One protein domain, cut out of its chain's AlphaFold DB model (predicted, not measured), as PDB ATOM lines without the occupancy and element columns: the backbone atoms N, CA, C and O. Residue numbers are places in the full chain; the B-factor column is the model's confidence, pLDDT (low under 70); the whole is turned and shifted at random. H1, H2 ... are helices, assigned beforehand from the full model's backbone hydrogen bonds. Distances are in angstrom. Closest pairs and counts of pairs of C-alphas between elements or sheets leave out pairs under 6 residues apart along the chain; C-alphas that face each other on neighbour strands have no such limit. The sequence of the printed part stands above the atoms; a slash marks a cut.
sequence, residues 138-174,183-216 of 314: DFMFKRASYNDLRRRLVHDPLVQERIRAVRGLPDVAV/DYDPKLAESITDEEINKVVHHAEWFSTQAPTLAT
ATOM      1  N   ASP A 138      59.985  46.700  13.362       84.12
ATOM      2  CA  ASP A 138      59.385  45.479  12.799       84.12
ATOM      3  C   ASP A 138      57.852  45.555  12.760       84.12
ATOM      4  O   ASP A 138      57.227  45.264  11.737       84.12
ATOM      5  N   PHE A 139      57.226  46.001  13.853       84.12
ATOM      6  CA  PHE A 139      55.777  46.178  13.919       84.12
ATOM      7  C   PHE A 139      55.280  47.217  12.907       84.12
ATOM      8  O   PHE A 139      54.307  46.961  12.192       84.12
ATOM      9  N   MET A 140      55.948  48.370  12.815       84.00
ATOM     10  CA  MET A 140      55.589  49.438  11.882       84.00
ATOM     11  C   MET A 140      55.751  48.990  10.432       84.00
ATOM     12  O   MET A 140      54.838  49.192   9.631       84.00
ATOM     13  N   PHE A 141      56.850  48.309  10.106       84.69
ATOM     14  CA  PHE A 141      57.094  47.760   8.776       84.69
ATOM     15  C   PHE A 141      56.030  46.727   8.376       84.69
ATOM     16  O   PHE A 141      55.463  46.809   7.284       84.69
ATOM     17  N   LYS A 142      55.689  45.792   9.275       81.69
ATOM     18  CA  LYS A 142      54.629  44.795   9.045       81.69
ATOM     19  C   LYS A 142      53.259  45.437   8.900       81.69
ATOM     20  O   LYS A 142      52.499  45.053   8.016       81.69
ATOM     21  N   ARG A 143      52.940  46.429   9.733       82.44
ATOM     22  CA  ARG A 143      51.670  47.158   9.661       82.44
ATOM     23  C   ARG A 143      51.548  47.942   8.356       82.44
ATOM     24  O   ARG A 143      50.505  47.872   7.714       82.44
ATOM     25  N   ALA A 144      52.603  48.645   7.949       84.00
ATOM     26  CA  ALA A 144      52.646  49.367   6.682       84.00
ATOM     27  C   ALA A 144      52.487  48.409   5.493       84.00
ATOM     28  O   ALA A 144      51.634  48.631   4.635       84.00
ATOM     29  N   SER A 145      53.231  47.301   5.496       83.25
ATOM     30  CA  SER A 145      53.173  46.288   4.439       83.25
ATOM     31  C   SER A 145      51.811  45.586   4.362       83.25
ATOM     32  O   SER A 145      51.289  45.388   3.268       83.25
ATOM     33  N   TYR A 146      51.195  45.252   5.503       82.25
ATOM     34  CA  TYR A 146      49.850  44.665   5.559       82.25
ATOM     35  C   TYR A 146      48.787  45.636   5.039       82.25
ATOM     36  O   TYR A 146      47.936  45.252   4.241       82.25
ATOM     37  N   ASN A 147      48.853  46.908   5.443       84.19
ATOM     38  CA  ASN A 147      47.931  47.932   4.957       84.19
ATOM     39  C   ASN A 147      48.067  48.136   3.445       84.19
ATOM     40  O   ASN A 147      47.066  48.325   2.754       84.19
ATOM     41  N   ASP A 148      49.292  48.090   2.923       84.56
ATOM     42  CA  ASP A 148      49.532  48.194   1.492       84.56
ATOM     43  C   ASP A 148      48.956  47.003   0.721       84.56
ATOM     44  O   ASP A 148      48.192  47.192  -0.227       84.56
ATOM     45  N   LEU A 149      49.223  45.780   1.189       82.50
ATOM     46  CA  LEU A 149      48.650  44.570   0.611       82.50
ATOM     47  C   LEU A 149      47.117  44.594   0.670       82.50
ATOM     48  O   LEU A 149      46.465  44.326  -0.336       82.50
ATOM     49  N   ARG A 150      46.532  44.964   1.816       84.06
ATOM     50  CA  ARG A 150      45.078  45.065   1.999       84.06
ATOM     51  C   ARG A 150      44.455  46.007   0.975       84.06
ATOM     52  O   ARG A 150      43.451  45.647   0.376       84.06
ATOM     53  N   ARG A 151      45.047  47.184   0.744       84.62
ATOM     54  CA  ARG A 151      44.558  48.129  -0.277       84.62
ATOM     55  C   ARG A 151      44.555  47.495  -1.667       84.62
ATOM     56  O   ARG A 151      43.540  47.553  -2.350       84.62
ATOM     57  N   ARG A 152      45.648  46.833  -2.060       84.75
ATOM     58  CA  ARG A 152      45.746  46.159  -3.367       84.75
ATOM     59  C   ARG A 152      44.719  45.036  -3.512       84.75
ATOM     60  O   ARG A 152      44.027  44.973  -4.517       84.75
ATOM     61  N   LEU A 153      44.586  44.190  -2.492       82.62
ATOM     62  CA  LEU A 153      43.655  43.062  -2.488       82.62
ATOM     63  C   LEU A 153      42.193  43.503  -2.526       82.62
ATOM     64  O   LEU A 153      41.385  42.896  -3.214       82.62
ATOM     65  N   VAL A 154      41.846  44.558  -1.792       83.75
ATOM     66  CA  VAL A 154      40.483  45.097  -1.765       83.75
ATOM     67  C   VAL A 154      40.100  45.713  -3.115       83.75
ATOM     68  O   VAL A 154      38.928  45.665  -3.487       83.75
ATOM     69  N   HIS A 155      41.065  46.260  -3.859       83.69
ATOM     70  CA  HIS A 155      40.851  46.786  -5.209       83.69
ATOM     71  C   HIS A 155      40.921  45.720  -6.315       83.69
ATOM     72  O   HIS A 155      40.457  45.987  -7.422       83.69
ATOM     73  N   ASP A 156      41.447  44.523  -6.038       82.81
ATOM     74  CA  ASP A 156      41.502  43.430  -7.013       82.81
ATOM     75  C   ASP A 156      40.097  42.827  -7.232       82.81
ATOM     76  O   ASP A 156      39.500  42.260  -6.304       82.81
ATOM     77  N   PRO A 157      39.542  42.897  -8.458       81.44
ATOM     78  CA  PRO A 157      38.205  42.387  -8.724       81.44
ATOM     79  C   PRO A 157      38.098  40.857  -8.586       81.44
ATOM     80  O   PRO A 157      37.008  40.354  -8.308       81.44
ATOM     81  N   LEU A 158      39.198  40.100  -8.730       81.31
ATOM     82  CA  LEU A 158      39.211  38.646  -8.508       81.31
ATOM     83  C   LEU A 158      39.031  38.298  -7.031       81.31
ATOM     84  O   LEU A 158      38.338  37.338  -6.686       81.31
ATOM     85  N   VAL A 159      39.660  39.078  -6.155       80.69
ATOM     86  CA  VAL A 159      39.544  38.911  -4.707       80.69
ATOM     87  C   VAL A 159      38.135  39.287  -4.260       80.69
ATOM     88  O   VAL A 159      37.527  38.538  -3.500       80.69
ATOM     89  N   GLN A 160      37.568  40.375  -4.792       82.50
ATOM     90  CA  GLN A 160      36.178  40.747  -4.520       82.50
ATOM     91  C   GLN A 160      35.182  39.660  -4.948       82.50
ATOM     92  O   GLN A 160      34.253  39.368  -4.202       82.50
ATOM     93  N   GLU A 161      35.375  39.020  -6.106       79.12
ATOM     94  CA  GLU A 161      34.529  37.903  -6.556       79.12
ATOM     95  C   GLU A 161      34.611  36.708  -5.595       79.12
ATOM     96  O   GLU A 161      33.587  36.166  -5.181       79.12
ATOM     97  N   ARG A 162      35.821  36.346  -5.153       82.19
ATOM     98  CA  ARG A 162      36.011  35.287  -4.150       82.19
ATOM     99  C   ARG A 162      35.363  35.638  -2.813       82.19
ATOM    100  O   ARG A 162      34.749  34.774  -2.197       82.19
ATOM    101  N   ILE A 163      35.456  36.892  -2.374       83.31
ATOM    102  CA  ILE A 163      34.800  37.354  -1.144       83.31
ATOM    103  C   ILE A 163      33.272  37.335  -1.299       83.31
ATOM    104  O   ILE A 163      32.582  36.905  -0.377       83.31
ATOM    105  N   ARG A 164      32.723  37.728  -2.459       82.62
ATOM    106  CA  ARG A 164      31.282  37.606  -2.750       82.62
ATOM    107  C   ARG A 164      30.815  36.156  -2.657       82.62
ATOM    108  O   ARG A 164      29.797  35.906  -2.017       82.62
ATOM    109  N   ALA A 165      31.588  35.223  -3.212       82.44
ATOM    110  CA  ALA A 165      31.302  33.793  -3.120       82.44
ATOM    111  C   ALA A 165      31.320  33.292  -1.664       82.44
ATOM    112  O   ALA A 165      30.418  32.567  -1.258       82.44
ATOM    113  N   VAL A 166      32.289  33.733  -0.848       82.50
ATOM    114  CA  VAL A 166      32.341  33.414   0.595       82.50
ATOM    115  C   VAL A 166      31.138  33.991   1.354       82.50
ATOM    116  O   VAL A 166      30.635  33.348   2.272       82.50
ATOM    117  N   ARG A 167      30.649  35.176   0.966       83.00
ATOM    118  CA  ARG A 167      29.453  35.814   1.544       83.00
ATOM    119  C   ARG A 167      28.123  35.255   1.017       83.00
ATOM    120  O   ARG A 167      27.079  35.651   1.524       83.00
ATOM    121  N   GLY A 168      28.137  34.388   0.003       82.00
ATOM    122  CA  GLY A 168      26.921  33.895  -0.655       82.00
ATOM    123  C   GLY A 168      26.154  34.968  -1.442       82.00
ATOM    124  O   GLY A 168      24.945  34.849  -1.620       82.00
ATOM    125  N   LEU A 169      26.829  36.035  -1.884       81.81
ATOM    126  CA  LEU A 169      26.222  37.089  -2.701       81.81
ATOM    127  C   LEU A 169      26.020  36.600  -4.148       81.81
ATOM    128  O   LEU A 169      26.850  35.836  -4.641       81.81
ATOM    129  N   PRO A 170      24.959  37.050  -4.847       74.62
ATOM    130  CA  PRO A 170      24.719  36.664  -6.233       74.62
ATOM    131  C   PRO A 170      25.863  37.112  -7.154       74.62
ATOM    132  O   PRO A 170      26.424  38.201  -6.995       74.62
ATOM    133  N   ASP A 171      26.184  36.264  -8.132       69.62
ATOM    134  CA  ASP A 171      27.221  36.528  -9.129       69.62
ATOM    135  C   ASP A 171      26.910  37.794  -9.946       69.62
ATOM    136  O   ASP A 171      25.763  38.077 -10.305       69.62
ATOM    137  N   VAL A 172      27.956  38.556 -10.283       69.19
ATOM    138  CA  VAL A 172      27.826  39.755 -11.125       69.19
ATOM    139  C   VAL A 172      27.375  39.353 -12.531       69.19
ATOM    140  O   VAL A 172      27.918  38.417 -13.122       69.19
ATOM    141  N   ALA A 173      26.403  40.090 -13.077       61.69
ATOM    142  CA  ALA A 173      25.813  39.831 -14.387       61.69
ATOM    143  C   ALA A 173      26.877  39.665 -15.492       61.69
ATOM    144  O   ALA A 173      27.763  40.505 -15.684       61.69
ATOM    145  N   VAL A 174      26.777  38.567 -16.245       57.97
ATOM    146  CA  VAL A 174      27.671  38.257 -17.366       57.97
ATOM    147  C   VAL A 174      27.314  39.156 -18.555       57.97
ATOM    148  O   VAL A 174      26.158  39.223 -18.971       57.97
ATOM    149  N   ASP A 183      34.004  44.475 -12.603       71.69
ATOM    150  CA  ASP A 183      34.014  45.858 -12.122       71.69
ATOM    151  C   ASP A 183      34.289  45.901 -10.610       71.69
ATOM    152  O   ASP A 183      33.731  45.116  -9.833       71.69
ATOM    153  N   TYR A 184      35.154  46.836 -10.208       77.94
ATOM    154  CA  TYR A 184      35.444  47.156  -8.812       77.94
ATOM    155  C   TYR A 184      34.207  47.751  -8.125       77.94
ATOM    156  O   TYR A 184      33.622  48.716  -8.617       77.94
ATOM    157  N   ASP A 185      33.834  47.202  -6.966       79.12
ATOM    158  CA  ASP A 185      32.724  47.701  -6.152       79.12
ATOM    159  C   ASP A 185      33.242  48.429  -4.896       79.12
ATOM    160  O   ASP A 185      33.807  47.785  -4.002       79.12
ATOM    161  N   PRO A 186      33.061  49.763  -4.799       82.50
ATOM    162  CA  PRO A 186      33.564  50.552  -3.678       82.50
ATOM    163  C   PRO A 186      32.822  50.277  -2.365       82.50
ATOM    164  O   PRO A 186      33.427  50.365  -1.300       82.50
ATOM    165  N   LYS A 187      31.534  49.908  -2.415       83.94
ATOM    166  CA  LYS A 187      30.744  49.629  -1.203       83.94
ATOM    167  C   LYS A 187      31.134  48.289  -0.603       83.94
ATOM    168  O   LYS A 187      31.260  48.155   0.614       83.94
ATOM    169  N   LEU A 188      31.365  47.299  -1.466       82.12
ATOM    170  CA  LEU A 188      31.884  46.015  -1.024       82.12
ATOM    171  C   LEU A 188      33.268  46.197  -0.398       82.12
ATOM    172  O   LEU A 188      33.465  45.734   0.719       82.12
ATOM    173  N   ALA A 189      34.166  46.933  -1.061       82.81
ATOM    174  CA  ALA A 189      35.530  47.198  -0.611       82.81
ATOM    175  C   ALA A 189      35.635  47.731   0.831       82.81
ATOM    176  O   ALA A 189      36.479  47.274   1.605       82.81
ATOM    177  N   GLU A 190      34.763  48.666   1.206       83.50
ATOM    178  CA  GLU A 190      34.736  49.255   2.548       83.50
ATOM    179  C   GLU A 190      34.242  48.267   3.617       83.50
ATOM    180  O   GLU A 190      34.739  48.252   4.742       83.50
ATOM    181  N   SER A 191      33.316  47.381   3.246       83.56
ATOM    182  CA  SER A 191      32.718  46.397   4.155       83.56
ATOM    183  C   SER A 191      33.578  45.152   4.410       83.56
ATOM    184  O   SER A 191      33.184  44.308   5.215       83.56
ATOM    185  N   ILE A 192      34.702  44.974   3.705       82.31
ATOM    186  CA  ILE A 192      35.540  43.770   3.811       82.31
ATOM    187  C   ILE A 192      36.304  43.760   5.139       82.31
ATOM    188  O   ILE A 192      37.109  44.651   5.437       82.31
ATOM    189  N   THR A 193      36.105  42.693   5.910       82.81
ATOM    190  CA  THR A 193      36.822  42.454   7.163       82.81
ATOM    191  C   THR A 193      38.152  41.735   6.923       82.81
ATOM    192  O   THR A 193      38.319  40.988   5.959       82.81
ATOM    193  N   ASP A 194      39.113  41.925   7.831       78.19
ATOM    194  CA  ASP A 194      40.425  41.269   7.751       78.19
ATOM    195  C   ASP A 194      40.324  39.729   7.813       78.19
ATOM    196  O   ASP A 194      41.146  39.023   7.232       78.19
ATOM    197  N   GLU A 195      39.296  39.186   8.475       77.81
ATOM    198  CA  GLU A 195      39.063  37.738   8.550       77.81
ATOM    199  C   GLU A 195      38.668  37.144   7.190       77.81
ATOM    200  O   GLU A 195      39.124  36.063   6.819       77.81
ATOM    201  N   GLU A 196      37.858  37.862   6.414       77.12
ATOM    202  CA  GLU A 196      37.445  37.440   5.074       77.12
ATOM    203  C   GLU A 196      38.612  37.486   4.090       77.12
ATOM    204  O   GLU A 196      38.783  36.565   3.291       77.12
ATOM    205  N   ILE A 197      39.467  38.507   4.201       76.69
ATOM    206  CA  ILE A 197      40.710  38.597   3.426       76.69
ATOM    207  C   ILE A 197      41.603  37.389   3.731       76.69
ATOM    208  O   ILE A 197      42.096  36.743   2.807       76.69
ATOM    209  N   ASN A 198      41.747  37.020   5.009       75.00
ATOM    210  CA  ASN A 198      42.547  35.861   5.415       75.00
ATOM    211  C   ASN A 198      42.005  34.523   4.884       75.00
ATOM    212  O   ASN A 198      42.785  33.600   4.671       75.00
ATOM    213  N   LYS A 199      40.694  34.400   4.647       73.50
ATOM    214  CA  LYS A 199      40.095  33.187   4.055       73.50
ATOM    215  C   LYS A 199      40.372  33.065   2.554       73.50
ATOM    216  O   LYS A 199      40.402  31.956   2.029       73.50
ATOM    217  N   VAL A 200      40.564  34.191   1.864       71.44
ATOM    218  CA  VAL A 200      40.701  34.251   0.399       71.44
ATOM    219  C   VAL A 200      42.161  34.293  -0.059       71.44
ATOM    220  O   VAL A 200      42.489  33.760  -1.121       71.44
ATOM    221  N   VAL A 201      43.047  34.909   0.724       69.56
ATOM    222  CA  VAL A 201      44.461  35.085   0.374       69.56
ATOM    223  C   VAL A 201      45.271  33.870   0.811       69.56
ATOM    224  O   VAL A 201      45.388  33.566   1.995       69.56
ATOM    225  N   HIS A 202      45.905  33.198  -0.148       59.03
ATOM    226  CA  HIS A 202      46.845  32.122   0.144       59.03
ATOM    227  C   HIS A 202      48.099  32.697   0.824       59.03
ATOM    228  O   HIS A 202      48.838  33.483   0.231       59.03
ATOM    229  N   HIS A 203      48.336  32.325   2.085       54.16
ATOM    230  CA  HIS A 203      49.455  32.834   2.876       54.16
ATOM    231  C   HIS A 203      50.812  32.422   2.275       54.16
ATOM    232  O   HIS A 203      51.286  31.306   2.484       54.16
ATOM    233  N   ALA A 204      51.469  33.332   1.554       48.91
ATOM    234  CA  ALA A 204      52.912  33.273   1.366       48.91
ATOM    235  C   ALA A 204      53.563  33.735   2.679       48.91
ATOM    236  O   ALA A 204      53.384  34.873   3.113       48.91
ATOM    237  N   GLU A 205      54.266  32.818   3.345       49.50
ATOM    238  CA  GLU A 205      54.801  33.004   4.702       49.50
ATOM    239  C   GLU A 205      55.959  34.011   4.779       49.50
ATOM    240  O   GLU A 205      56.341  34.407   5.879       49.50
ATOM    241  N   TRP A 206      56.531  34.428   3.643       43.22
ATOM    242  CA  TRP A 206      57.812  35.131   3.661       43.22
ATOM    243  C   TRP A 206      57.703  36.655   3.830       43.22
ATOM    244  O   TRP A 206      58.538  37.200   4.539       43.22
ATOM    245  N   PHE A 207      56.640  37.321   3.346       46.19
ATOM    246  CA  PHE A 207      56.332  38.719   3.694       46.19
ATOM    247  C   PHE A 207      54.821  39.026   3.573       46.19
ATOM    248  O   PHE A 207      54.246  38.981   2.489       46.19
ATOM    249  N   SER A 208      54.192  39.406   4.691       53.66
ATOM    250  CA  SER A 208      53.047  40.343   4.708       53.66
ATOM    251  C   SER A 208      51.617  39.840   4.455       53.66
ATOM    252  O   SER A 208      50.763  40.656   4.135       53.66
ATOM    253  N   THR A 209      51.280  38.564   4.662       57.50
ATOM    254  CA  THR A 209      49.891  38.094   4.430       57.50
ATOM    255  C   THR A 209      48.977  38.084   5.659       57.50
ATOM    256  O   THR A 209      47.814  37.717   5.528       57.50
ATOM    257  N   GLN A 210      49.460  38.462   6.848       63.66
ATOM    258  CA  GLN A 210      48.665  38.439   8.082       63.66
ATOM    259  C   GLN A 210      48.811  39.739   8.869       63.66
ATOM    260  O   GLN A 210      49.886  40.344   8.895       63.66
ATOM    261  N   ALA A 211      47.729  40.148   9.536       67.06
ATOM    262  CA  ALA A 211      47.745  41.302  10.422       67.06
ATOM    263  C   ALA A 211      48.797  41.109  11.536       67.06
ATOM    264  O   ALA A 211      48.919  40.005  12.083       67.06
ATOM    265  N   PRO A 212      49.556  42.163  11.894       67.69
ATOM    266  CA  PRO A 212      50.620  42.059  12.885       67.69
ATOM    267  C   PRO A 212      50.043  41.630  14.240       67.69
ATOM    268  O   PRO A 212      49.371  42.400  14.924       67.69
ATOM    269  N   THR A 213      50.310  40.381  14.619       71.94
ATOM    270  CA  THR A 213      49.916  39.789  15.907       71.94
ATOM    271  C   THR A 213      51.142  39.689  16.804       71.94
ATOM    272  O   THR A 213      52.248  39.490  16.300       71.94
ATOM    273  N   LEU A 214      50.978  39.760  18.129       67.75
ATOM    274  CA  LEU A 214      52.097  39.675  19.080       67.75
ATOM    275  C   LEU A 214      52.984  38.435  18.854       67.75
ATOM    276  O   LEU A 214      54.203  38.532  18.915       67.75
ATOM    277  N   ALA A 215      52.388  37.298  18.481       68.06
ATOM    278  CA  ALA A 215      53.113  36.059  18.175       68.06
ATOM    279  C   ALA A 215      53.999  36.132  16.914       68.06
ATOM    280  O   ALA A 215      54.898  35.316  16.736       68.06
ATOM    281  N   THR A 216      53.746  37.096  16.026       72.31
ATOM    282  CA  THR A 216      54.496  37.278  14.771       72.31
ATOM    283  C   THR A 216      55.646  38.274  14.901       72.31
ATOM    284  O   THR A 216      56.412  38.441  13.950       72.31
TER     285      THR A 216
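This is residues 138 to 174 and 183 to 216 of the 314 residues of the protein "J domain-containing protein" of Spongospora subterranea (UniProt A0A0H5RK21). One long helix, H1, makes much of the length, and three short helices, H2, H3 and H4, gather loosely round its last turns. After H4, residues 201 to 216 fold back beside H1 toward its first residue. The printed part has 71 residues with four named helices, in the order H1, H2, H3, H4, and no named strand; its class is all helix. It is only just compact, close to loose, with a radius of gyration of the C-alphas of 13.2 A, and a rod in outline, spanning 44 by 18 by 18 A.

H1 takes residues 138 to 155, 25.9 A long from C-alpha 138 at (59.385, 45.479, 12.799) to C-alpha 155 at (40.851, 46.786, -5.209). H2 takes residues 157 to 166, 14.2 A. H3 takes residues 186 to 191, and H4 residues 194 to 200, ending with C-alpha 200 at (40.701, 34.251, 0.399).

H1 touches no helix. It is close to H2 but not clearly touching, about perpendicular at 89 degrees, with the closest C-alphas, those of Leu 153 and Val 159, 6.2 A apart. H1 and H3 are likewise close but not clearly touching, the closest C-alphas being those of Val 154 and Ala 189, 5.5 A apart. H2 and H4 touch, about perpendicular at 84 degrees; their closest C-alphas, of Arg 162 and Val 200, are 6.6 A apart. H3 and H4 are apart. In H1, H2, H3 and H4 every O i to N i+4 pair is within hydrogen-bond range.

The C-alphas farthest apart, of Asp 138 and Val 174, are 44.4 A apart. Residues 175 to 182 are cut out, and C-alphas 174 and 183 are 11.2 A apart across the cut. The links H1 to H2 and H3 to H4 are tight. The mean pLDDT of the printed part is 75.6; it is under 70 in residues 171 to 174, 201 to 212 and 214 to 215.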